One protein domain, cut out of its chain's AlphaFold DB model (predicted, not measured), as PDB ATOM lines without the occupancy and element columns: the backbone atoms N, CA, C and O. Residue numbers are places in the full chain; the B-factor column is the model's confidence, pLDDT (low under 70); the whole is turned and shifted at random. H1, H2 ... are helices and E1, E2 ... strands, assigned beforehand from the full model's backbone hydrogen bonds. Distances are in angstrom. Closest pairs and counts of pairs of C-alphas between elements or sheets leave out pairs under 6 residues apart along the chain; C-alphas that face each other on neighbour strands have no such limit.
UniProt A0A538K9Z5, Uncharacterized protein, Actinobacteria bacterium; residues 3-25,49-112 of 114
ATOM      1  N   VAL A   3     136.067 -41.791  13.524       66.00
ATOM      2  CA  VAL A   3     136.136 -43.164  14.031       66.00
ATOM      3  C   VAL A   3     137.397 -43.786  13.452       66.00
ATOM      4  O   VAL A   3     137.593 -43.789  12.240       66.00
ATOM      5  N   ALA A   4     138.277 -44.269  14.323       82.50
ATOM      6  CA  ALA A   4     139.498 -44.955  13.927       82.50
ATOM      7  C   ALA A   4     139.268 -46.470  14.016       82.50
ATOM      8  O   ALA A   4     139.128 -46.997  15.119       82.50
ATOM      9  N   ALA A   5     139.206 -47.160  12.878       88.69
ATOM     10  CA  ALA A   5     139.085 -48.617  12.818       88.69
ATOM     11  C   ALA A   5     140.428 -49.255  12.436       88.69
ATOM     12  O   ALA A   5     141.184 -48.704  11.641       88.69
ATOM     13  N   VAL A   6     140.738 -50.417  13.000       91.44
ATOM     14  CA  VAL A   6     141.974 -51.160  12.746       91.44
ATOM     15  C   VAL A   6     141.630 -52.453  12.023       91.44
ATOM     16  O   VAL A   6     140.844 -53.247  12.528       91.44
ATOM     17  N   GLU A   7     142.229 -52.685  10.862       93.06
ATOM     18  CA  GLU A   7     142.037 -53.900  10.065       93.06
ATOM     19  C   GLU A   7     143.314 -54.738  10.056       93.06
ATOM     20  O   GLU A   7     144.391 -54.217   9.772       93.06
ATOM     21  N   LEU A   8     143.215 -56.040  10.317       93.81
ATOM     22  CA  LEU A   8     144.316 -56.982  10.119       93.81
ATOM     23  C   LEU A   8     144.289 -57.522   8.684       93.81
ATOM     24  O   LEU A   8     143.419 -58.317   8.331       93.81
ATOM     25  N   VAL A   9     145.292 -57.154   7.884       91.06
ATOM     26  CA  VAL A   9     145.420 -57.589   6.476       91.06
ATOM     27  C   VAL A   9     146.220 -58.883   6.299       91.06
ATOM     28  O   VAL A   9     146.422 -59.366   5.184       91.06
ATOM     29  N   ARG A  10     146.716 -59.449   7.400       87.44
ATOM     30  CA  ARG A  10     147.446 -60.720   7.439       87.44
ATOM     31  C   ARG A  10     146.585 -61.809   8.085       87.44
ATOM     32  O   ARG A  10     145.693 -61.495   8.861       87.44
ATOM     33  N   PRO A  11     146.863 -63.101   7.843       86.06
ATOM     34  CA  PRO A  11     146.147 -64.171   8.541       86.06
ATOM     35  C   PRO A  11     146.330 -64.102  10.065       86.06
ATOM     36  O   PRO A  11     145.454 -64.533  10.806       86.06
ATOM     37  N   GLN A  12     147.473 -63.585  10.530       88.75
ATOM     38  CA  GLN A  12     147.788 -63.387  11.942       88.75
ATOM     39  C   GLN A  12     148.660 -62.131  12.116       88.75
ATOM     40  O   GLN A  12     149.450 -61.820  11.216       88.75
ATOM     41  N   PRO A  13     148.543 -61.423  13.253       92.06
ATOM     42  CA  PRO A  13     149.386 -60.273  13.564       92.06
ATOM     43  C   PRO A  13     150.838 -60.679  13.847       92.06
ATOM     44  O   PRO A  13     151.105 -61.637  14.576       92.06
ATOM     45  N   ASP A  14     151.785 -59.910  13.311       95.06
ATOM     46  CA  ASP A  14     153.223 -60.097  13.539       95.06
ATOM     47  C   ASP A  14     153.701 -59.260  14.739       95.06
ATOM     48  O   ASP A  14     154.286 -58.178  14.620       95.06
ATOM     49  N   TRP A  15     153.396 -59.760  15.939       94.00
ATOM     50  CA  TRP A  15     153.726 -59.070  17.187       94.00
ATOM     51  C   TRP A  15     155.234 -58.900  17.406       94.00
ATOM     52  O   TRP A  15     155.649 -57.937  18.052       94.00
ATOM     53  N   GLU A  16     156.060 -59.805  16.877       94.25
ATOM     54  CA  GLU A  16     157.518 -59.740  17.020       94.25
ATOM     55  C   GLU A  16     158.110 -58.613  16.166       94.25
ATOM     56  O   GLU A  16     158.899 -57.801  16.670       94.25
ATOM     57  N   ALA A  17     157.686 -58.501  14.902       92.31
ATOM     58  CA  ALA A  17     158.093 -57.399  14.035       92.31
ATOM     59  C   ALA A  17     157.630 -56.046  14.599       92.31
ATOM     60  O   ALA A  17     158.409 -55.089  14.659       92.31
ATOM     61  N   ALA A  18     156.391 -55.978  15.090       93.38
ATOM     62  CA  ALA A  18     155.847 -54.779  15.717       93.38
ATOM     63  C   ALA A  18     156.582 -54.387  17.001       93.38
ATOM     64  O   ALA A  18     156.888 -53.208  17.197       93.38
ATOM     65  N   LEU A  19     156.932 -55.352  17.856       92.56
ATOM     66  CA  LEU A  19     157.710 -55.088  19.064       92.56
ATOM     67  C   LEU A  19     159.121 -54.611  18.717       92.56
ATOM     68  O   LEU A  19     159.596 -53.637  19.300       92.56
ATOM     69  N   THR A  20     159.768 -55.244  17.737       92.00
ATOM     70  CA  THR A  20     161.070 -54.795  17.226       92.00
ATOM     71  C   THR A  20     160.985 -53.330  16.810       92.00
ATOM     72  O   THR A  20     161.782 -52.510  17.269       92.00
ATOM     73  N   ARG A  21     159.946 -52.976  16.045       91.06
ATOM     74  CA  ARG A  21     159.694 -51.607  15.590       91.06
ATOM     75  C   ARG A  21     159.404 -50.630  16.732       91.06
ATOM     76  O   ARG A  21     159.883 -49.497  16.706       91.06
ATOM     77  N   ALA A  22     158.662 -51.063  17.748       89.44
ATOM     78  CA  ALA A  22     158.350 -50.275  18.939       89.44
ATOM     79  C   ALA A  22     159.590 -49.982  19.802       89.44
ATOM     80  O   ALA A  22     159.666 -48.929  20.443       89.44
ATOM     81  N   LEU A  23     160.557 -50.904  19.821       87.31
ATOM     82  CA  LEU A  23     161.814 -50.779  20.560       87.31
ATOM     83  C   LEU A  23     162.898 -50.016  19.784       87.31
ATOM     84  O   LEU A  23     163.878 -49.570  20.391       87.31
ATOM     85  N   GLU A  24     162.737 -49.831  18.468       85.25
ATOM     86  CA  GLU A  24     163.671 -49.037  17.674       85.25
ATOM     87  C   GLU A  24     163.754 -47.603  18.206       85.25
ATOM     88  O   GLU A  24     162.775 -46.850  18.278       85.25
ATOM     89  N   ARG A  25     164.973 -47.190  18.570       66.31
ATOM     90  CA  ARG A  25     165.210 -45.821  19.022       66.31
ATOM     91  C   ARG A  25     164.903 -44.836  17.890       66.31
ATOM     92  O   ARG A  25     165.386 -45.021  16.772       66.31
ATOM     93  N   ARG A  49     154.738 -45.742  26.878       84.75
ATOM     94  CA  ARG A  49     155.758 -46.076  25.867       84.75
ATOM     95  C   ARG A  49     155.076 -46.768  24.687       84.75
ATOM     96  O   ARG A  49     154.073 -47.441  24.875       84.75
ATOM     97  N   ILE A  50     155.670 -46.687  23.494       86.94
ATOM     98  CA  ILE A  50     155.140 -47.362  22.293       86.94
ATOM     99  C   ILE A  50     154.954 -48.874  22.523       86.94
ATOM    100  O   ILE A  50     153.994 -49.458  22.041       86.94
ATOM    101  N   ALA A  51     155.841 -49.508  23.297       88.38
ATOM    102  CA  ALA A  51     155.701 -50.918  23.659       88.38
ATOM    103  C   ALA A  51     154.489 -51.190  24.575       88.38
ATOM    104  O   ALA A  51     153.831 -52.210  24.404       88.38
ATOM    105  N   ASP A  52     154.167 -50.280  25.503       89.88
ATOM    106  CA  ASP A  52     152.963 -50.388  26.344       89.88
ATOM    107  C   ASP A  52     151.691 -50.181  25.503       89.88
ATOM    108  O   ASP A  52     150.679 -50.835  25.725       89.88
ATOM    109  N   GLU A  53     151.745 -49.295  24.504       90.88
ATOM    110  CA  GLU A  53     150.649 -49.075  23.549       90.88
ATOM    111  C   GLU A  53     150.445 -50.286  22.627       90.88
ATOM    112  O   GLU A  53     149.312 -50.647  22.327       90.88
ATOM    113  N   LEU A  54     151.525 -50.962  22.225       92.31
ATOM    114  CA  LEU A  54     151.443 -52.222  21.488       92.31
ATOM    115  C   LEU A  54     150.858 -53.350  22.350       92.31
ATOM    116  O   LEU A  54     150.051 -54.135  21.857       92.31
ATOM    117  N   ALA A  55     151.250 -53.431  23.625       92.38
ATOM    118  CA  ALA A  55     150.670 -54.390  24.562       92.38
ATOM    119  C   ALA A  55     149.164 -54.151  24.732       92.38
ATOM    120  O   ALA A  55     148.391 -55.093  24.617       92.38
ATOM    121  N   TRP A  56     148.755 -52.888  24.881       91.50
ATOM    122  CA  TRP A  56     147.344 -52.508  24.902       91.50
ATOM    123  C   TRP A  56     146.604 -52.932  23.623       91.50
ATOM    124  O   TRP A  56     145.541 -53.534  23.715       91.50
ATOM    125  N   LEU A  57     147.165 -52.688  22.430       91.56
ATOM    126  CA  LEU A  57     146.539 -53.117  21.169       91.56
ATOM    127  C   LEU A  57     146.344 -54.637  21.119       91.56
ATOM    128  O   LEU A  57     145.333 -55.117  20.612       91.56
ATOM    129  N   ARG A  58     147.304 -55.400  21.644       93.38
ATOM    130  CA  ARG A  58     147.172 -56.851  21.741       93.38
ATOM    131  C   ARG A  58     146.005 -57.249  22.647       93.38
ATOM    132  O   ARG A  58     145.232 -58.108  22.250       93.38
ATOM    133  N   GLU A  59     145.849 -56.606  23.804       92.69
ATOM    134  CA  GLU A  59     144.702 -56.852  24.690       92.69
ATOM    135  C   GLU A  59     143.368 -56.517  24.002       92.69
ATOM    136  O   GLU A  59     142.423 -57.289  24.114       92.69
ATOM    137  N   VAL A  60     143.306 -55.445  23.201       91.31
ATOM    138  CA  VAL A  60     142.121 -55.119  22.378       91.31
ATOM    139  C   VAL A  60     141.817 -56.210  21.349       91.31
ATOM    140  O   VAL A  60     140.656 -56.529  21.103       91.31
ATOM    141  N   VAL A  61     142.846 -56.773  20.717       91.12
ATOM    142  CA  VAL A  61     142.680 -57.849  19.729       91.12
ATOM    143  C   VAL A  61     142.223 -59.148  20.395       91.12
ATOM    144  O   VAL A  61     141.356 -59.829  19.846       91.12
ATOM    145  N   ASP A  62     142.792 -59.472  21.558       92.19
ATOM    146  CA  ASP A  62     142.490 -60.685  22.324       92.19
ATOM    147  C   ASP A  62     141.105 -60.613  23.014       92.19
ATOM    148  O   ASP A  62     140.375 -61.605  23.010       92.19
ATOM    149  N   ASP A  63     140.713 -59.457  23.566       91.06
ATOM    150  CA  ASP A  63     139.420 -59.233  24.232       91.06
ATOM    151  C   ASP A  63     138.826 -57.841  23.912       91.06
ATOM    152  O   ASP A  63     138.875 -56.914  24.728       91.06
ATOM    153  N   PRO A  64     138.232 -57.658  22.718       89.75
ATOM    154  CA  PRO A  64     137.753 -56.348  22.276       89.75
ATOM    155  C   PRO A  64     136.637 -55.786  23.166       89.75
ATOM    156  O   PRO A  64     136.587 -54.579  23.409       89.75
ATOM    157  N   GLY A  65     135.785 -56.654  23.719       86.56
ATOM    158  CA  GLY A  65     134.661 -56.247  24.563       86.56
ATOM    159  C   GLY A  65     135.089 -55.595  25.880       86.56
ATOM    160  O   GLY A  65     134.424 -54.666  26.335       86.56
ATOM    161  N   ALA A  66     136.214 -56.017  26.467       87.56
ATOM    162  CA  ALA A  66     136.759 -55.400  27.681       87.56
ATOM    163  C   ALA A  66     137.361 -54.005  27.450       87.56
ATOM    164  O   ALA A  66     137.611 -53.276  28.412       87.56
ATOM    165  N   HIS A  67     137.585 -53.630  26.189       86.75
ATOM    166  CA  HIS A  67     138.210 -52.369  25.805       86.75
ATOM    167  C   HIS A  67     137.271 -51.408  25.064       86.75
ATOM    168  O   HIS A  67     137.749 -50.433  24.485       86.75
ATOM    169  N   ASP A  68     135.958 -51.660  25.082       88.94
ATOM    170  CA  ASP A  68     134.959 -50.894  24.323       88.94
ATOM    171  C   ASP A  68     135.200 -50.925  22.799       88.94
ATOM    172  O   ASP A  68     134.890 -49.968  22.080       88.94
ATOM    173  N   PHE A  69     135.737 -52.043  22.294       89.62
ATOM    174  CA  PHE A  69     135.862 -52.330  20.868       89.62
ATOM    175  C   PHE A  69     134.843 -53.380  20.430       89.62
ATOM    176  O   PHE A  69     134.587 -54.373  21.113       89.62
ATOM    177  N   ALA A  70     134.293 -53.181  19.238       89.25
ATOM    178  CA  ALA A  70     133.666 -54.253  18.486       89.25
ATOM    179  C   ALA A  70     134.687 -54.879  17.538       89.25
ATOM    180  O   ALA A  70     135.642 -54.225  17.113       89.25
ATOM    181  N   CYS A  71     134.466 -56.151  17.220       90.81
ATOM    182  CA  CYS A  71     135.240 -56.895  16.243       90.81
ATOM    183  C   CYS A  71     134.295 -57.567  15.249       90.81
ATOM    184  O   CYS A  71     133.311 -58.194  15.652       90.81
ATOM    185  N   GLU A  72     134.623 -57.471  13.967       90.38
ATOM    186  CA  GLU A  72     134.029 -58.279  12.910       90.38
ATOM    187  C   GLU A  72     135.098 -59.175  12.294       90.38
ATOM    188  O   GLU A  72     136.160 -58.719  11.869       90.38
ATOM    189  N   ALA A  73     134.806 -60.474  12.259       82.12
ATOM    190  CA  ALA A  73     135.630 -61.472  11.597       82.12
ATOM    191  C   ALA A  73     134.958 -61.863  10.275       82.12
ATOM    192  O   ALA A  73     133.934 -62.551  10.271       82.12
ATOM    193  N   GLY A  74     135.531 -61.409   9.160       78.94
ATOM    194  CA  GLY A  74     135.078 -61.721   7.805       78.94
ATOM    195  C   GLY A  74     136.227 -62.235   6.938       78.94
ATOM    196  O   GLY A  74     136.937 -63.164   7.313       78.94
ATOM    197  N   ALA A  75     136.420 -61.624   5.767       76.19
ATOM    198  CA  ALA A  75     137.610 -61.864   4.940       76.19
ATOM    199  C   ALA A  75     138.895 -61.294   5.577       76.19
ATOM    200  O   ALA A  75     139.985 -61.805   5.330       76.19
ATOM    201  N   ALA A  76     138.739 -60.265   6.408       80.56
ATOM    202  CA  ALA A  76     139.742 -59.695   7.293       80.56
ATOM    203  C   ALA A  76     139.115 -59.503   8.683       80.56
ATOM    204  O   ALA A  76     137.886 -59.520   8.821       80.56
ATOM    205  N   HIS A  77     139.953 -59.345   9.705       89.94
ATOM    206  CA  HIS A  77     139.484 -58.963  11.034       89.94
ATOM    207  C   HIS A  77     139.521 -57.442  11.167       89.94
ATOM    208  O   HIS A  77     140.561 -56.832  10.913       89.94
ATOM    209  N   LEU A  78     138.403 -56.846  11.570       91.75
ATOM    210  CA  LEU A  78     138.254 -55.405  11.745       91.75
ATOM    211  C   LEU A  78     137.837 -55.104  13.184       91.75
ATOM    212  O   LEU A  78     136.876 -55.687  13.678       91.75
ATOM    213  N   TRP A  79     138.528 -54.166  13.827       92.19
ATOM    214  CA  TRP A  79     138.219 -53.669  15.166       92.19
ATOM    215  C   TRP A  79     137.901 -52.180  15.117       92.19
ATOM    216  O   TRP A  79     138.654 -51.410  14.525       92.19
ATOM    217  N   TRP A  80     136.831 -51.744  15.775       89.44
ATOM    218  CA  TRP A  80     136.494 -50.322  15.884       89.44
ATOM    219  C   TRP A  80     135.935 -49.984  17.269       89.44
ATOM    220  O   TRP A  80     135.290 -50.828  17.899       89.44
ATOM    221  N   PRO A  81     136.179 -48.762  17.768       87.50
ATOM    222  CA  PRO A  81     135.649 -48.328  19.051       87.50
ATOM    223  C   PRO A  81     134.124 -48.171  18.968       87.50
ATOM    224  O   PRO A  81     133.601 -47.581  18.023       87.50
ATOM    225  N   VAL A  82     133.409 -48.683  19.971       84.94
ATOM    226  CA  VAL A  82     131.940 -48.575  20.089       84.94
ATOM    227  C   VAL A  82     131.483 -47.723  21.276       84.94
ATOM    228  O   VAL A  82     130.287 -47.481  21.438       84.94
ATOM    229  N   GLY A  83     132.422 -47.234  22.090       73.25
ATOM    230  CA  GLY A  83     132.166 -46.377  23.248       73.25
ATOM    231  C   GLY A  83     132.957 -45.067  23.224       73.25
ATOM    232  O   GLY A  83     133.477 -44.641  22.194       73.25
ATOM    233  N   ALA A  84     133.085 -44.432  24.391       63.50
ATOM    234  CA  ALA A  84     133.913 -43.238  24.598       63.50
ATOM    235  C   ALA A  84     135.409 -43.590  24.719       63.50
ATOM    236  O   ALA A  84     136.100 -43.131  25.627       63.50
ATOM    237  N   ALA A  85     135.901 -44.463  23.841       62.19
ATOM    238  CA  ALA A  85     137.288 -44.882  23.853       62.19
ATOM    239  C   ALA A  85     138.177 -43.705  23.404       62.19
ATOM    240  O   ALA A  85     138.162 -43.309  22.240       62.19
ATOM    241  N   ASP A  86     138.972 -43.157  24.327       60.50
ATOM    242  CA  ASP A  86     140.026 -42.157  24.076       60.50
ATOM    243  C   ASP A  86     141.250 -42.820  23.400       60.50
ATOM    244  O   ASP A  86     142.375 -42.850  23.900       60.50
ATOM    245  N   THR A  87     141.008 -43.483  22.272       74.12
ATOM    246  CA  THR A  87     141.964 -44.353  21.580       74.12
ATOM    247  C   THR A  87     142.462 -43.884  20.207       74.12
ATOM    248  O   THR A  87     143.476 -44.448  19.775       74.12
ATOM    249  N   PRO A  88     141.900 -42.856  19.520       76.44
ATOM    250  CA  PRO A  88     142.396 -42.489  18.192       76.44
ATOM    251  C   PRO A  88     143.838 -41.967  18.247       76.44
ATOM    252  O   PRO A  88     144.639 -42.284  17.373       76.44
ATOM    253  N   GLU A  89     144.225 -41.262  19.317       81.56
ATOM    254  CA  GLU A  89     145.603 -40.787  19.497       81.56
ATOM    255  C   GLU A  89     146.606 -41.935  19.703       81.56
ATOM    256  O   GLU A  89     147.742 -41.868  19.228       81.56
ATOM    257  N   THR A  90     146.197 -43.004  20.397       86.44
ATOM    258  CA  THR A  90     147.055 -44.176  20.644       86.44
ATOM    259  C   THR A  90     147.285 -44.954  19.349       86.44
ATOM    260  O   THR A  90     148.427 -45.284  19.017       86.44
ATOM    261  N   LEU A  91     146.219 -45.190  18.578       88.81
ATOM    262  CA  LEU A  91     146.301 -45.855  17.276       88.81
ATOM    263  C   LEU A  91     147.123 -45.038  16.272       88.81
ATOM    264  O   LEU A  91     147.991 -45.594  15.595       88.81
ATOM    265  N   GLU A  92     146.940 -43.718  16.240       87.62
ATOM    266  CA  GLU A  92     147.720 -42.839  15.367       87.62
ATOM    267  C   GLU A  92     149.210 -42.857  15.725       87.62
ATOM    268  O   GLU A  92     150.073 -42.931  14.849       87.62
ATOM    269  N   ARG A  93     149.554 -42.876  17.017       87.06
ATOM    270  CA  ARG A  93     150.953 -43.006  17.449       87.06
ATOM    271  C   ARG A  93     151.580 -44.327  17.006       87.06
ATOM    272  O   ARG A  93     152.735 -44.320  16.563       87.06
ATOM    273  N   LEU A  94     150.843 -45.435  17.096       90.38
ATOM    274  CA  LEU A  94     151.296 -46.736  16.594       90.38
ATOM    275  C   LEU A  94     151.469 -46.715  15.064       90.38
ATOM    276  O   LEU A  94     152.464 -47.256  14.566       90.38
ATOM    277  N   ARG A  95     150.577 -46.035  14.324       90.38
ATOM    278  CA  ARG A  95     150.694 -45.824  12.868       90.38
ATOM    279  C   ARG A  95     151.939 -45.019  12.509       90.38
ATOM    280  O   ARG A  95     152.765 -45.490  11.734       90.38
ATOM    281  N   VAL A  96     152.111 -43.838  13.102       89.25
ATOM    282  CA  VAL A  96     153.237 -42.923  12.828       89.25
ATOM    283  C   VAL A  96     154.585 -43.584  13.133       89.25
ATOM    284  O   VAL A  96     155.589 -43.304  12.477       89.25
ATOM    285  N   ARG A  97     154.627 -44.497  14.110       88.12
ATOM    286  CA  ARG A  97     155.824 -45.293  14.417       88.12
ATOM    287  C   ARG A  97     156.048 -46.486  13.492       88.12
ATOM    288  O   ARG A  97     157.110 -47.102  13.572       88.12
ATOM    289  N   GLY A  98     155.106 -46.791  12.603       90.75
ATOM    290  CA  GLY A  98     155.136 -47.954  11.717       90.75
ATOM    291  C   GLY A  98     154.932 -49.278  12.452       90.75
ATOM    292  O   GLY A  98     155.290 -50.322  11.923       90.75
ATOM    293  N   VAL A  99     154.411 -49.246  13.682       93.56
ATOM    294  CA  VAL A  99     154.180 -50.451  14.492       93.56
ATOM    295  C   VAL A  99     152.968 -51.218  13.972       93.56
ATOM    296  O   VAL A  99     153.032 -52.440  13.882       93.56
ATOM    297  N   LEU A 100     151.901 -50.510  13.577       93.19
ATOM    298  CA  LEU A 100     150.723 -51.135  12.962       93.19
ATOM    299  C   LEU A 100     151.096 -51.854  11.663       93.19
ATOM    300  O   LEU A 100     150.821 -53.040  11.530       93.19
ATOM    301  N   ASP A 101     151.811 -51.172  10.768       93.38
ATOM    302  CA  ASP A 101     152.288 -51.744   9.503       93.38
ATOM    303  C   ASP A 101     153.164 -52.988   9.729       93.38
ATOM    304  O   ASP A 101     152.932 -54.035   9.125       93.38
ATOM    305  N   ALA A 102     154.101 -52.916  10.684       93.75
ATOM    306  CA  ALA A 102     154.954 -54.046  11.044       93.75
ATOM    307  C   ALA A 102     154.153 -55.255  11.563       93.75
ATOM    308  O   ALA A 102     154.483 -56.385  11.209       93.75
ATOM    309  N   ALA A 103     153.090 -55.030  12.345       93.62
ATOM    310  CA  ALA A 103     152.178 -56.090  12.785       93.62
ATOM    311  C   ALA A 103     151.224 -56.583  11.681       93.62
ATOM    312  O   ALA A 103     150.612 -57.638  11.844       93.62
ATOM    313  N   GLY A 104     151.103 -55.868  10.559       93.88
ATOM    314  CA  GLY A 104     150.155 -56.177   9.488       93.88
ATOM    315  C   GLY A 104     148.761 -55.587   9.698       93.88
ATOM    316  O   GLY A 104     147.794 -56.137   9.174       93.88
ATOM    317  N   PHE A 105     148.654 -54.495  10.457       94.50
ATOM    318  CA  PHE A 105     147.421 -53.736  10.635       94.50
ATOM    319  C   PHE A 105     147.387 -52.477   9.764       94.50
ATOM    320  O   PHE A 105     148.390 -51.769   9.629       94.50
ATOM    321  N   LEU A 106     146.205 -52.151   9.247       92.50
ATOM    322  CA  LEU A 106     145.878 -50.864   8.640       92.50
ATOM    323  C   LEU A 106     144.988 -50.055   9.584       92.50
ATOM    324  O   LEU A 106     144.116 -50.612  10.246       92.50
ATOM    325  N   LEU A 107     145.216 -48.743   9.639       91.19
ATOM    326  CA  LEU A 107     144.360 -47.802  10.361       91.19
ATOM    327  C   LEU A 107     143.469 -47.072   9.359       91.19
ATOM    328  O   LEU A 107     143.974 -46.346   8.500       91.19
ATOM    329  N   HIS A 108     142.163 -47.248   9.506       88.12
ATOM    330  CA  HIS A 108     141.128 -46.551   8.759       88.12
ATOM    331  C   HIS A 108     140.626 -45.369   9.571       88.12
ATOM    332  O   HIS A 108     140.157 -45.529  10.697       88.12
ATOM    333  N   GLU A 109     140.732 -44.177   8.996       80.94
ATOM    334  CA  GLU A 109     140.185 -42.953   9.572       80.94
ATOM    335  C   GLU A 109     138.855 -42.664   8.875       80.94
ATOM    336  O   GLU A 109     138.822 -42.081   7.790       80.94
ATOM    337  N   GLU A 110     137.746 -43.091   9.475       66.94
ATOM    338  CA  GLU A 110     136.432 -42.779   8.935       66.94
ATOM    339  C   GLU A 110     136.004 -41.406   9.452       66.94
ATOM    340  O   GLU A 110     135.683 -41.193  10.629       66.94
ATOM    341  N   THR A 111     136.067 -40.421   8.557       56.22
ATOM    342  CA  THR A 111     135.507 -39.101   8.825       56.22
ATOM    343  C   THR A 111     134.004 -39.218   8.624       56.22
ATOM    344  O   THR A 111     133.537 -39.232   7.488       56.22
ATOM    345  N   LEU A 112     133.239 -39.337   9.712       53.34
ATOM    346  CA  LEU A 112     131.788 -39.161   9.654       53.34
ATOM    347  C   LEU A 112     131.514 -37.738   9.152       53.34
ATOM    348  O   LEU A 112     131.664 -36.771   9.901       53.34
TER     349      LEU A 112
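What this domain is: This is residues 3 to 25 and 49 to 112 of the 114 residues of an uncharacterized protein of Actinobacteria bacterium (UniProt A0A538K9Z5). A twisted sheet of four strands makes a wall, with H4 over E1 and E4 on one face, slantwise to the strands, and H5 on the same face but beside the strands, while H2 grazes the sheet with residues 57 to 61 and reaches out to H1, which is not on the sheet. H1 packs on H2 and H5 at the end away from the E2 and E3 hairpin, and little H3 joins H2 to E2. The 87 printed residues have five named helices and four named strands, in the order E1 H1 H2 H3 E2 E3 H4 H5 E4. The sheet runs E2 E3 E1 E4, all antiparallel, and the class is mixed, helices and strands. The whole is compact, with a radius of gyration of the C-alphas of 12.0 A and spans of 34 by 27 by 25 A.

How they stand to each other: E1, residues 3 to 8, is an inner strand between E3, residues 77 to 81, and E4, residues 105 to 111. N 5 and O 108 are 2.9 A apart, and N 6 and O 79 are 2.8 A apart, both within hydrogen-bond range. E3 and E2, residues 69 to 73, form a hairpin, with N 70 and O 80 at 2.9 A. E2 and E4 are the edge strands, and the sheet is twisted, with C-alphas up to 4.2 A off its best plane. H1, residues 15 to 23, is not on the sheet. H2, residues 50 to 62, is the hub. With its residues 50 to 54 alone it touches H1 at a shallow tilt of 23 degrees, opposite ways; their closest C-alphas, of Ala 22 and Ala 51, are 5.5 A apart. H3, residues 64 to 67, only grazes the sheet and only just touches H2, with 3 pairs of C-alphas within 8 A, only at the corner; the closest are those of Val 60 and His 67, 5.9 A. H4, residues 88 to 96, lies over E1 and E4 at a height over the sheet of 9.4 A, slantwise to the strands, at 41 degrees to E1 on the local plane. H2 touches H4, again with residues 50 to 54 alone, at a steep tilt of 64 degrees; the closest C-alphas, of Glu 53 and Thr 90, are 6.7 A apart. H5, residues 99 to 103, is on the same face as H4, over none of the strands, and touches H1; the closest C-alphas, of Ala 18 and Val 99, are 4.8 A apart. E3, H4, H5 and E4 make a split strand-helix-strand unit, two strands running the same way with E1 between them, and its crossover is right-handed. Every O i to N i+4 pair is within hydrogen-bond range in H1, H2, H4 and H5; H3 is too short for one.

Where its parts are: E1 begins at C-alpha 3, (136.136, -43.164, 14.031), and is 16.5 A long. H1 measures 12.1 A, H2 18.4 A from C-alpha 50 at (155.140, -47.362, 22.293), and H4 12.1 A. E2 is 13.0 A and E3 13.9 A. E4, 19.0 A, ends at C-alpha 111, (135.507, -39.101, 8.825).

The domain as a whole: The two C-alphas farthest apart are those of Arg 25 and Gly 74, 35.9 A. Residues 26 to 48 are not printed, and C-alphas 25 and 49 are 11.7 A apart across this cut. Of the links that are printed whole, none is long. The mean pLDDT of the printed part is 86.5; residues 3, 25, 84 to 86 and 110 to 112 are under 70.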